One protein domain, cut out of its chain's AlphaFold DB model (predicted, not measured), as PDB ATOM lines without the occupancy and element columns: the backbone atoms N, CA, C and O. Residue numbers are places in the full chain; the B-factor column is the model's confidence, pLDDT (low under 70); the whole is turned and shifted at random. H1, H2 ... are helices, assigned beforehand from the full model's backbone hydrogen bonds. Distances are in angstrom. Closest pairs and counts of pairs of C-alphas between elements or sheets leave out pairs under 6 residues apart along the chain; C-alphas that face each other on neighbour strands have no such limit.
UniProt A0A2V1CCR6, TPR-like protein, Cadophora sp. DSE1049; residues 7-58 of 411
ATOM      1  N   LEU A   7     -10.235  18.899  56.041       80.19
ATOM      2  CA  LEU A   7     -10.070  19.614  54.772       80.19
ATOM      3  C   LEU A   7     -11.014  20.817  54.639       80.19
ATOM      4  O   LEU A   7     -10.573  21.928  54.363       80.19
ATOM      5  N   ILE A   8     -12.312  20.611  54.874       80.38
ATOM      6  CA  ILE A   8     -13.327  21.667  54.724       80.38
ATOM      7  C   ILE A   8     -13.094  22.790  55.742       80.38
ATOM      8  O   ILE A   8     -13.236  23.961  55.406       80.38
ATOM      9  N   GLN A   9     -12.664  22.449  56.959       80.56
ATOM     10  CA  GLN A   9     -12.375  23.425  58.008       80.56
ATOM     11  C   GLN A   9     -11.153  24.288  57.658       80.56
ATOM     12  O   GLN A   9     -11.192  25.502  57.840       80.56
ATOM     13  N   LYS A  10     -10.102  23.688  57.082       78.06
ATOM     14  CA  LYS A  10      -8.911  24.408  56.596       78.06
ATOM     15  C   LYS A  10      -9.230  25.332  55.418       78.06
ATOM     16  O   LYS A  10      -8.744  26.457  55.374       78.06
ATOM     17  N   LEU A  11     -10.087  24.890  54.496       80.81
ATOM     18  CA  LEU A  11     -10.525  25.710  53.362       80.81
ATOM     19  C   LEU A  11     -11.485  26.833  53.776       80.81
ATOM     20  O   LEU A  11     -11.472  27.894  53.156       80.81
ATOM     21  N   ALA A  12     -12.281  26.628  54.827       80.94
ATOM     22  CA  ALA A  12     -13.159  27.653  55.390       80.94
ATOM     23  C   ALA A  12     -12.389  28.716  56.188       80.94
ATOM     24  O   ALA A  12     -12.798  29.874  56.205       80.94
ATOM     25  N   ALA A  13     -11.271  28.341  56.817       81.00
ATOM     26  CA  ALA A  13     -10.417  29.259  57.567       81.00
ATOM     27  C   ALA A  13      -9.590  30.200  56.668       81.00
ATOM     28  O   ALA A  13      -9.160  31.254  57.128       81.00
ATOM     29  N   ASN A  14      -9.370  29.846  55.397       80.81
ATOM     30  CA  ASN A  14      -8.600  30.673  54.469       80.81
ATOM     31  C   ASN A  14      -9.513  31.655  53.691       80.81
ATOM     32  O   ASN A  14     -10.449  31.207  53.020       80.81
ATOM     33  N   PRO A  15      -9.236  32.978  53.703       79.50
ATOM     34  CA  PRO A  15     -10.071  33.993  53.050       79.50
ATOM     35  C   PRO A  15     -10.253  33.821  51.533       79.50
ATOM     36  O   PRO A  15     -11.273  34.252  50.990       79.50
ATOM     37  N   LYS A  16      -9.279  33.208  50.838       76.94
ATOM     38  CA  LYS A  16      -9.312  32.997  49.379       76.94
ATOM     39  C   LYS A  16     -10.220  31.819  48.996       76.94
ATOM     40  O   LYS A  16     -10.919  31.888  47.989       76.94
ATOM     41  N   THR A  17     -10.265  30.761  49.809       80.00
ATOM     42  CA  THR A  17     -11.039  29.537  49.516       80.00
ATOM     43  C   THR A  17     -12.388  29.469  50.228       80.00
ATOM     44  O   THR A  17     -13.272  28.749  49.768       80.00
ATOM     45  N   SER A  18     -12.599  30.242  51.296       81.56
ATOM     46  CA  SER A  18     -13.858  30.251  52.056       81.56
ATOM     47  C   SER A  18     -15.058  30.678  51.206       81.56
ATOM     48  O   SER A  18     -16.131  30.085  51.302       81.56
ATOM     49  N   LYS A  19     -14.859  31.640  50.294       83.94
ATOM     50  CA  LYS A  19     -15.883  32.099  49.340       83.94
ATOM     51  C   LYS A  19     -16.273  31.024  48.322       83.94
ATOM     52  O   LYS A  19     -17.407  31.017  47.856       83.94
ATOM     53  N   LEU A  20     -15.360  30.106  47.997       81.19
ATOM     54  CA  LEU A  20     -15.604  29.021  47.040       81.19
ATOM     55  C   LEU A  20     -16.493  27.921  47.636       81.19
ATOM     56  O   LEU A  20     -17.232  27.270  46.904       81.19
ATOM     57  N   LEU A  21     -16.471  27.746  48.962       80.12
ATOM     58  CA  LEU A  21     -17.306  26.765  49.669       80.12
ATOM     59  C   LEU A  21     -18.797  27.135  49.691       80.12
ATOM     60  O   LEU A  21     -19.630  26.277  49.976       80.12
ATOM     61  N   ALA A  22     -19.145  28.388  49.379       79.69
ATOM     62  CA  ALA A  22     -20.532  28.829  49.258       79.69
ATOM     63  C   ALA A  22     -21.199  28.373  47.943       79.69
ATOM     64  O   ALA A  22     -22.423  28.431  47.839       79.69
ATOM     65  N   ASP A  23     -20.424  27.921  46.947       84.75
ATOM     66  CA  ASP A  23     -20.935  27.447  45.658       84.75
ATOM     67  C   ASP A  23     -21.266  25.935  45.711       84.75
ATOM     68  O   ASP A  23     -20.359  25.102  45.856       84.75
ATOM     69  N   PRO A  24     -22.545  25.539  45.537       80.19
ATOM     70  CA  PRO A  24     -22.958  24.134  45.540       80.19
ATOM     71  C   PRO A  24     -22.288  23.289  44.448       80.19
ATOM     72  O   PRO A  24     -22.030  22.101  44.655       80.19
ATOM     73  N   SER A  25     -21.972  23.886  43.295       83.44
ATOM     74  CA  SER A  25     -21.337  23.184  42.172       83.44
ATOM     75  C   SER A  25     -19.876  22.833  42.465       83.44
ATOM     76  O   SER A  25     -19.389  21.764  42.087       83.44
ATOM     77  N   PHE A  26     -19.185  23.709  43.195       83.94
ATOM     78  CA  PHE A  26     -17.808  23.504  43.621       83.94
ATOM     79  C   PHE A  26     -17.719  22.445  44.724       83.94
ATOM     80  O   PHE A  26     -16.881  21.544  44.662       83.94
ATOM     81  N   MET A  27     -18.646  22.487  45.685       81.88
ATOM     82  CA  MET A  27     -18.743  21.488  46.752       81.88
ATOM     83  C   MET A  27     -18.982  20.069  46.215       81.88
ATOM     84  O   MET A  27     -18.372  19.120  46.712       81.88
ATOM     85  N   ALA A  28     -19.800  19.915  45.168       82.38
ATOM     86  CA  ALA A  28     -20.019  18.625  44.510       82.38
ATOM     87  C   ALA A  28     -18.729  18.067  43.875       82.38
ATOM     88  O   ALA A  28     -18.398  16.894  44.064       82.38
ATOM     89  N   LYS A  29     -17.950  18.915  43.190       80.69
ATOM     90  CA  LYS A  29     -16.652  18.523  42.612       80.69
ATOM     91  C   LYS A  29     -15.619  18.173  43.684       80.69
ATOM     92  O   LYS A  29     -14.896  17.189  43.541       80.69
ATOM     93  N   LEU A  30     -15.574  18.929  44.782       81.25
ATOM     94  CA  LEU A  30     -14.672  18.651  45.903       81.25
ATOM     95  C   LEU A  30     -14.973  17.281  46.538       81.25
ATOM     96  O   LEU A  30     -14.052  16.532  46.864       81.25
ATOM     97  N   GLN A  31     -16.255  16.916  46.658       79.81
ATOM     98  CA  GLN A  31     -16.671  15.586  47.119       79.81
ATOM     99  C   GLN A  31     -16.325  14.478  46.115       79.81
ATOM    100  O   GLN A  31     -15.877  13.408  46.524       79.81
ATOM    101  N   GLN A  32     -16.471  14.733  44.812       80.19
ATOM    102  CA  GLN A  32     -16.097  13.784  43.760       80.19
ATOM    103  C   GLN A  32     -14.594  13.464  43.785       80.19
ATOM    104  O   GLN A  32     -14.212  12.298  43.721       80.19
ATOM    105  N   ILE A  33     -13.748  14.481  43.965       79.00
ATOM    106  CA  ILE A  33     -12.288  14.325  44.064       79.00
ATOM    107  C   ILE A  33     -11.889  13.636  45.376       79.00
ATOM    108  O   ILE A  33     -10.953  12.838  45.395       79.00
ATOM    109  N   ARG A  34     -12.626  13.875  46.469       76.62
ATOM    110  CA  ARG A  34     -12.441  13.136  47.729       76.62
ATOM    111  C   ARG A  34     -12.748  11.644  47.570       76.62
ATOM    112  O   ARG A  34     -12.077  10.814  48.171       76.62
ATOM    113  N   ASN A  35     -13.742  11.306  46.753       78.44
ATOM    114  CA  ASN A  35     -14.096   9.917  46.470       78.44
ATOM    115  C   ASN A  35     -13.150   9.264  45.448       78.44
ATOM    116  O   ASN A  35     -13.022   8.041  45.459       78.44
ATOM    117  N   ASN A  36     -12.475  10.044  44.590       76.94
ATOM    118  CA  ASN A  36     -11.542   9.519  43.593       76.94
ATOM    119  C   ASN A  36     -10.271  10.394  43.427       76.94
ATOM    120  O   ASN A  36     -10.155  11.171  42.478       76.94
ATOM    121  N   PRO A  37      -9.286  10.272  44.338       68.12
ATOM    122  CA  PRO A  37      -8.129  11.169  44.413       68.12
ATOM    123  C   PRO A  37      -7.047  10.944  43.341       68.12
ATOM    124  O   PRO A  37      -6.070  11.686  43.323       68.12
ATOM    125  N   ASN A  38      -7.189   9.952  42.455       70.88
ATOM    126  CA  ASN A  38      -6.240   9.702  41.358       70.88
ATOM    127  C   ASN A  38      -6.652  10.359  40.030       70.88
ATOM    128  O   ASN A  38      -5.890  10.324  39.063       70.88
ATOM    129  N   ASP A  39      -7.835  10.974  39.966       71.50
ATOM    130  CA  ASP A  39      -8.309  11.660  38.767       71.50
ATOM    131  C   ASP A  39      -7.720  13.077  38.675       71.50
ATOM    132  O   ASP A  39      -8.330  14.081  39.050       71.50
ATOM    133  N   SER A  40      -6.482  13.145  38.183       64.06
ATOM    134  CA  SER A  40      -5.776  14.410  37.941       64.06
ATOM    135  C   SER A  40      -6.509  15.310  36.937       64.06
ATOM    136  O   SER A  40      -6.465  16.532  37.062       64.06
ATOM    137  N   GLN A  41      -7.249  14.735  35.986       68.81
ATOM    138  CA  GLN A  41      -7.949  15.500  34.960       68.81
ATOM    139  C   GLN A  41      -9.138  16.269  35.545       68.81
ATOM    140  O   GLN A  41      -9.329  17.442  35.220       68.81
ATOM    141  N   ALA A  42      -9.875  15.668  36.483       65.88
ATOM    142  CA  ALA A  42     -10.913  16.369  37.233       65.88
ATOM    143  C   ALA A  42     -10.340  17.497  38.116       65.88
ATOM    144  O   ALA A  42     -10.946  18.569  38.195       65.88
ATOM    145  N   MET A  43      -9.157  17.305  38.717       66.62
ATOM    146  CA  MET A  43      -8.509  18.310  39.577       66.62
ATOM    147  C   MET A  43      -8.060  19.565  38.821       66.62
ATOM    148  O   MET A  43      -8.200  20.666  39.348       66.62
ATOM    149  N   PHE A  44      -7.542  19.419  37.598       74.19
ATOM    150  CA  PHE A  44      -7.037  20.547  36.801       74.19
ATOM    151  C   PHE A  44      -8.076  21.150  35.845       74.19
ATOM    152  O   PHE A  44      -7.796  22.147  35.184       74.19
ATOM    153  N   SER A  45      -9.284  20.579  35.783       76.62
ATOM    154  CA  SER A  45     -10.377  21.075  34.934       76.62
ATOM    155  C   SER A  45     -11.005  22.386  35.417       76.62
ATOM    156  O   SER A  45     -11.592  23.117  34.621       76.62
ATOM    157  N   ASP A  46     -10.910  22.689  36.715       76.25
ATOM    158  CA  ASP A  46     -11.501  23.882  37.318       76.25
ATOM    159  C   ASP A  46     -10.383  24.779  37.879       76.25
ATOM    160  O   ASP A  46      -9.690  24.367  38.814       76.25
ATOM    161  N   PRO A  47     -10.202  26.012  37.370       72.75
ATOM    162  CA  PRO A  47      -9.174  26.935  37.860       72.75
ATOM    163  C   PRO A  47      -9.253  27.199  39.373       72.75
ATOM    164  O   PRO A  47      -8.244  27.479  40.019       72.75
ATOM    165  N   ARG A  48     -10.445  27.053  39.968       80.88
ATOM    166  CA  ARG A  48     -10.685  27.224  41.409       80.88
ATOM    167  C   ARG A  48     -10.056  26.101  42.245       80.88
ATOM    168  O   ARG A  48      -9.670  26.325  43.389       80.88
ATOM    169  N   MET A  49      -9.897  24.903  41.676       78.75
ATOM    170  CA  MET A  49      -9.255  23.767  42.350       78.75
ATOM    171  C   MET A  49      -7.739  23.937  42.474       78.75
ATOM    172  O   MET A  49      -7.150  23.453  43.438       78.75
ATOM    173  N   ILE A  50      -7.116  24.685  41.559       77.06
ATOM    174  CA  ILE A  50      -5.688  25.025  41.623       77.06
ATOM    175  C   ILE A  50      -5.406  25.910  42.845       77.06
ATOM    176  O   ILE A  50      -4.412  25.708  43.538       77.06
ATOM    177  N   GLN A  51      -6.319  26.833  43.171       73.94
ATOM    178  CA  GLN A  51      -6.221  27.672  44.371       73.94
ATOM    179  C   GLN A  51      -6.346  26.839  45.654       73.94
ATOM    180  O   GLN A  51      -5.556  27.010  46.579       73.94
ATOM    181  N   VAL A  52      -7.286  25.888  45.691       78.44
ATOM    182  CA  VAL A  52      -7.418  24.933  46.805       78.44
ATOM    183  C   VAL A  52      -6.163  24.079  46.966       78.44
ATOM    184  O   VAL A  52      -5.710  23.870  48.089       78.44
ATOM    185  N   LEU A  53      -5.569  23.616  45.864       78.69
ATOM    186  CA  LEU A  53      -4.329  22.848  45.904       78.69
ATOM    187  C   LEU A  53      -3.150  23.694  46.411       78.69
ATOM    188  O   LEU A  53      -2.364  23.198  47.212       78.69
ATOM    189  N   GLY A  54      -3.065  24.970  46.018       74.69
ATOM    190  CA  GLY A  54      -2.078  25.922  46.545       74.69
ATOM    191  C   GLY A  54      -2.197  26.105  48.059       74.69
ATOM    192  O   GLY A  54      -1.219  25.929  48.781       74.69
ATOM    193  N   VAL A  55      -3.418  26.323  48.562       75.62
ATOM    194  CA  VAL A  55      -3.682  26.439  50.008       75.62
ATOM    195  C   VAL A  55      -3.352  25.144  50.757       75.62
ATOM    196  O   VAL A  55      -2.782  25.194  51.844       75.62
ATOM    197  N   LEU A  56      -3.649  23.975  50.180       72.69
ATOM    198  CA  LEU A  56      -3.322  22.681  50.793       72.69
ATOM    199  C   LEU A  56      -1.829  22.353  50.780       72.69
ATOM    200  O   LEU A  56      -1.371  21.621  51.655       72.69
ATOM    201  N   MET A  57      -1.085  22.884  49.809       74.44
ATOM    202  CA  MET A  57       0.370  22.760  49.741       74.44
ATOM    203  C   MET A  57       1.105  23.891  50.474       74.44
ATOM    204  O   MET A  57       2.330  23.865  50.535       74.44
ATOM    205  N   GLY A  58       0.385  24.858  51.057       65.88
ATOM    206  CA  GLY A  58       0.979  26.005  51.751       65.88
ATOM    207  C   GLY A  58       1.738  26.958  50.823       65.88
ATOM    208  O   GLY A  58       2.628  27.669  51.278       65.88
TER     209      GLY A  58
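Overview. This is residues 7 to 58 of the 411 residues of the protein "TPR-like protein" of Cadophora sp. DSE1049 (UniProt A0A2V1CCR6). The longest helix, H3, makes one side of a small ring of short helices, with the H1-H2 corner at one end, H4 at the other, and H5 folding back between H2 and H4. Residues 35 to 41 stick out. The printed part has 52 residues with five named helices, H1 to H5 in order, which hold 39 of them, and no named strand; its class is all helix, and it is compact, with a radius of gyration of the C-alphas of 10.2 A and spans of 26 by 24 by 18 A.

Along the chain. H3, residues 24 to 35, is 16.8 A long from C-alpha 24 at (-22.958, 24.134, 45.540). H5, residues 47 to 57, 15.8 A, ends at (0.370, 22.760, 49.741). H1 is residues 7 to 13, H2 15 to 18, H4 40 to 44.

Arrangement. H3 and H5 are near each other. H5 touches H2, C-alphas 52 and 17 being closest at 6.5 A. O i to N i+4 pairs are within hydrogen-bond range throughout H1, H3 and H4, and 6 of 7 in H5; H2 is too short for one.

Size, cuts and confidence. The printed part has no cut. Residues 37, 40 to 43 and 58 are under pLDDT 70.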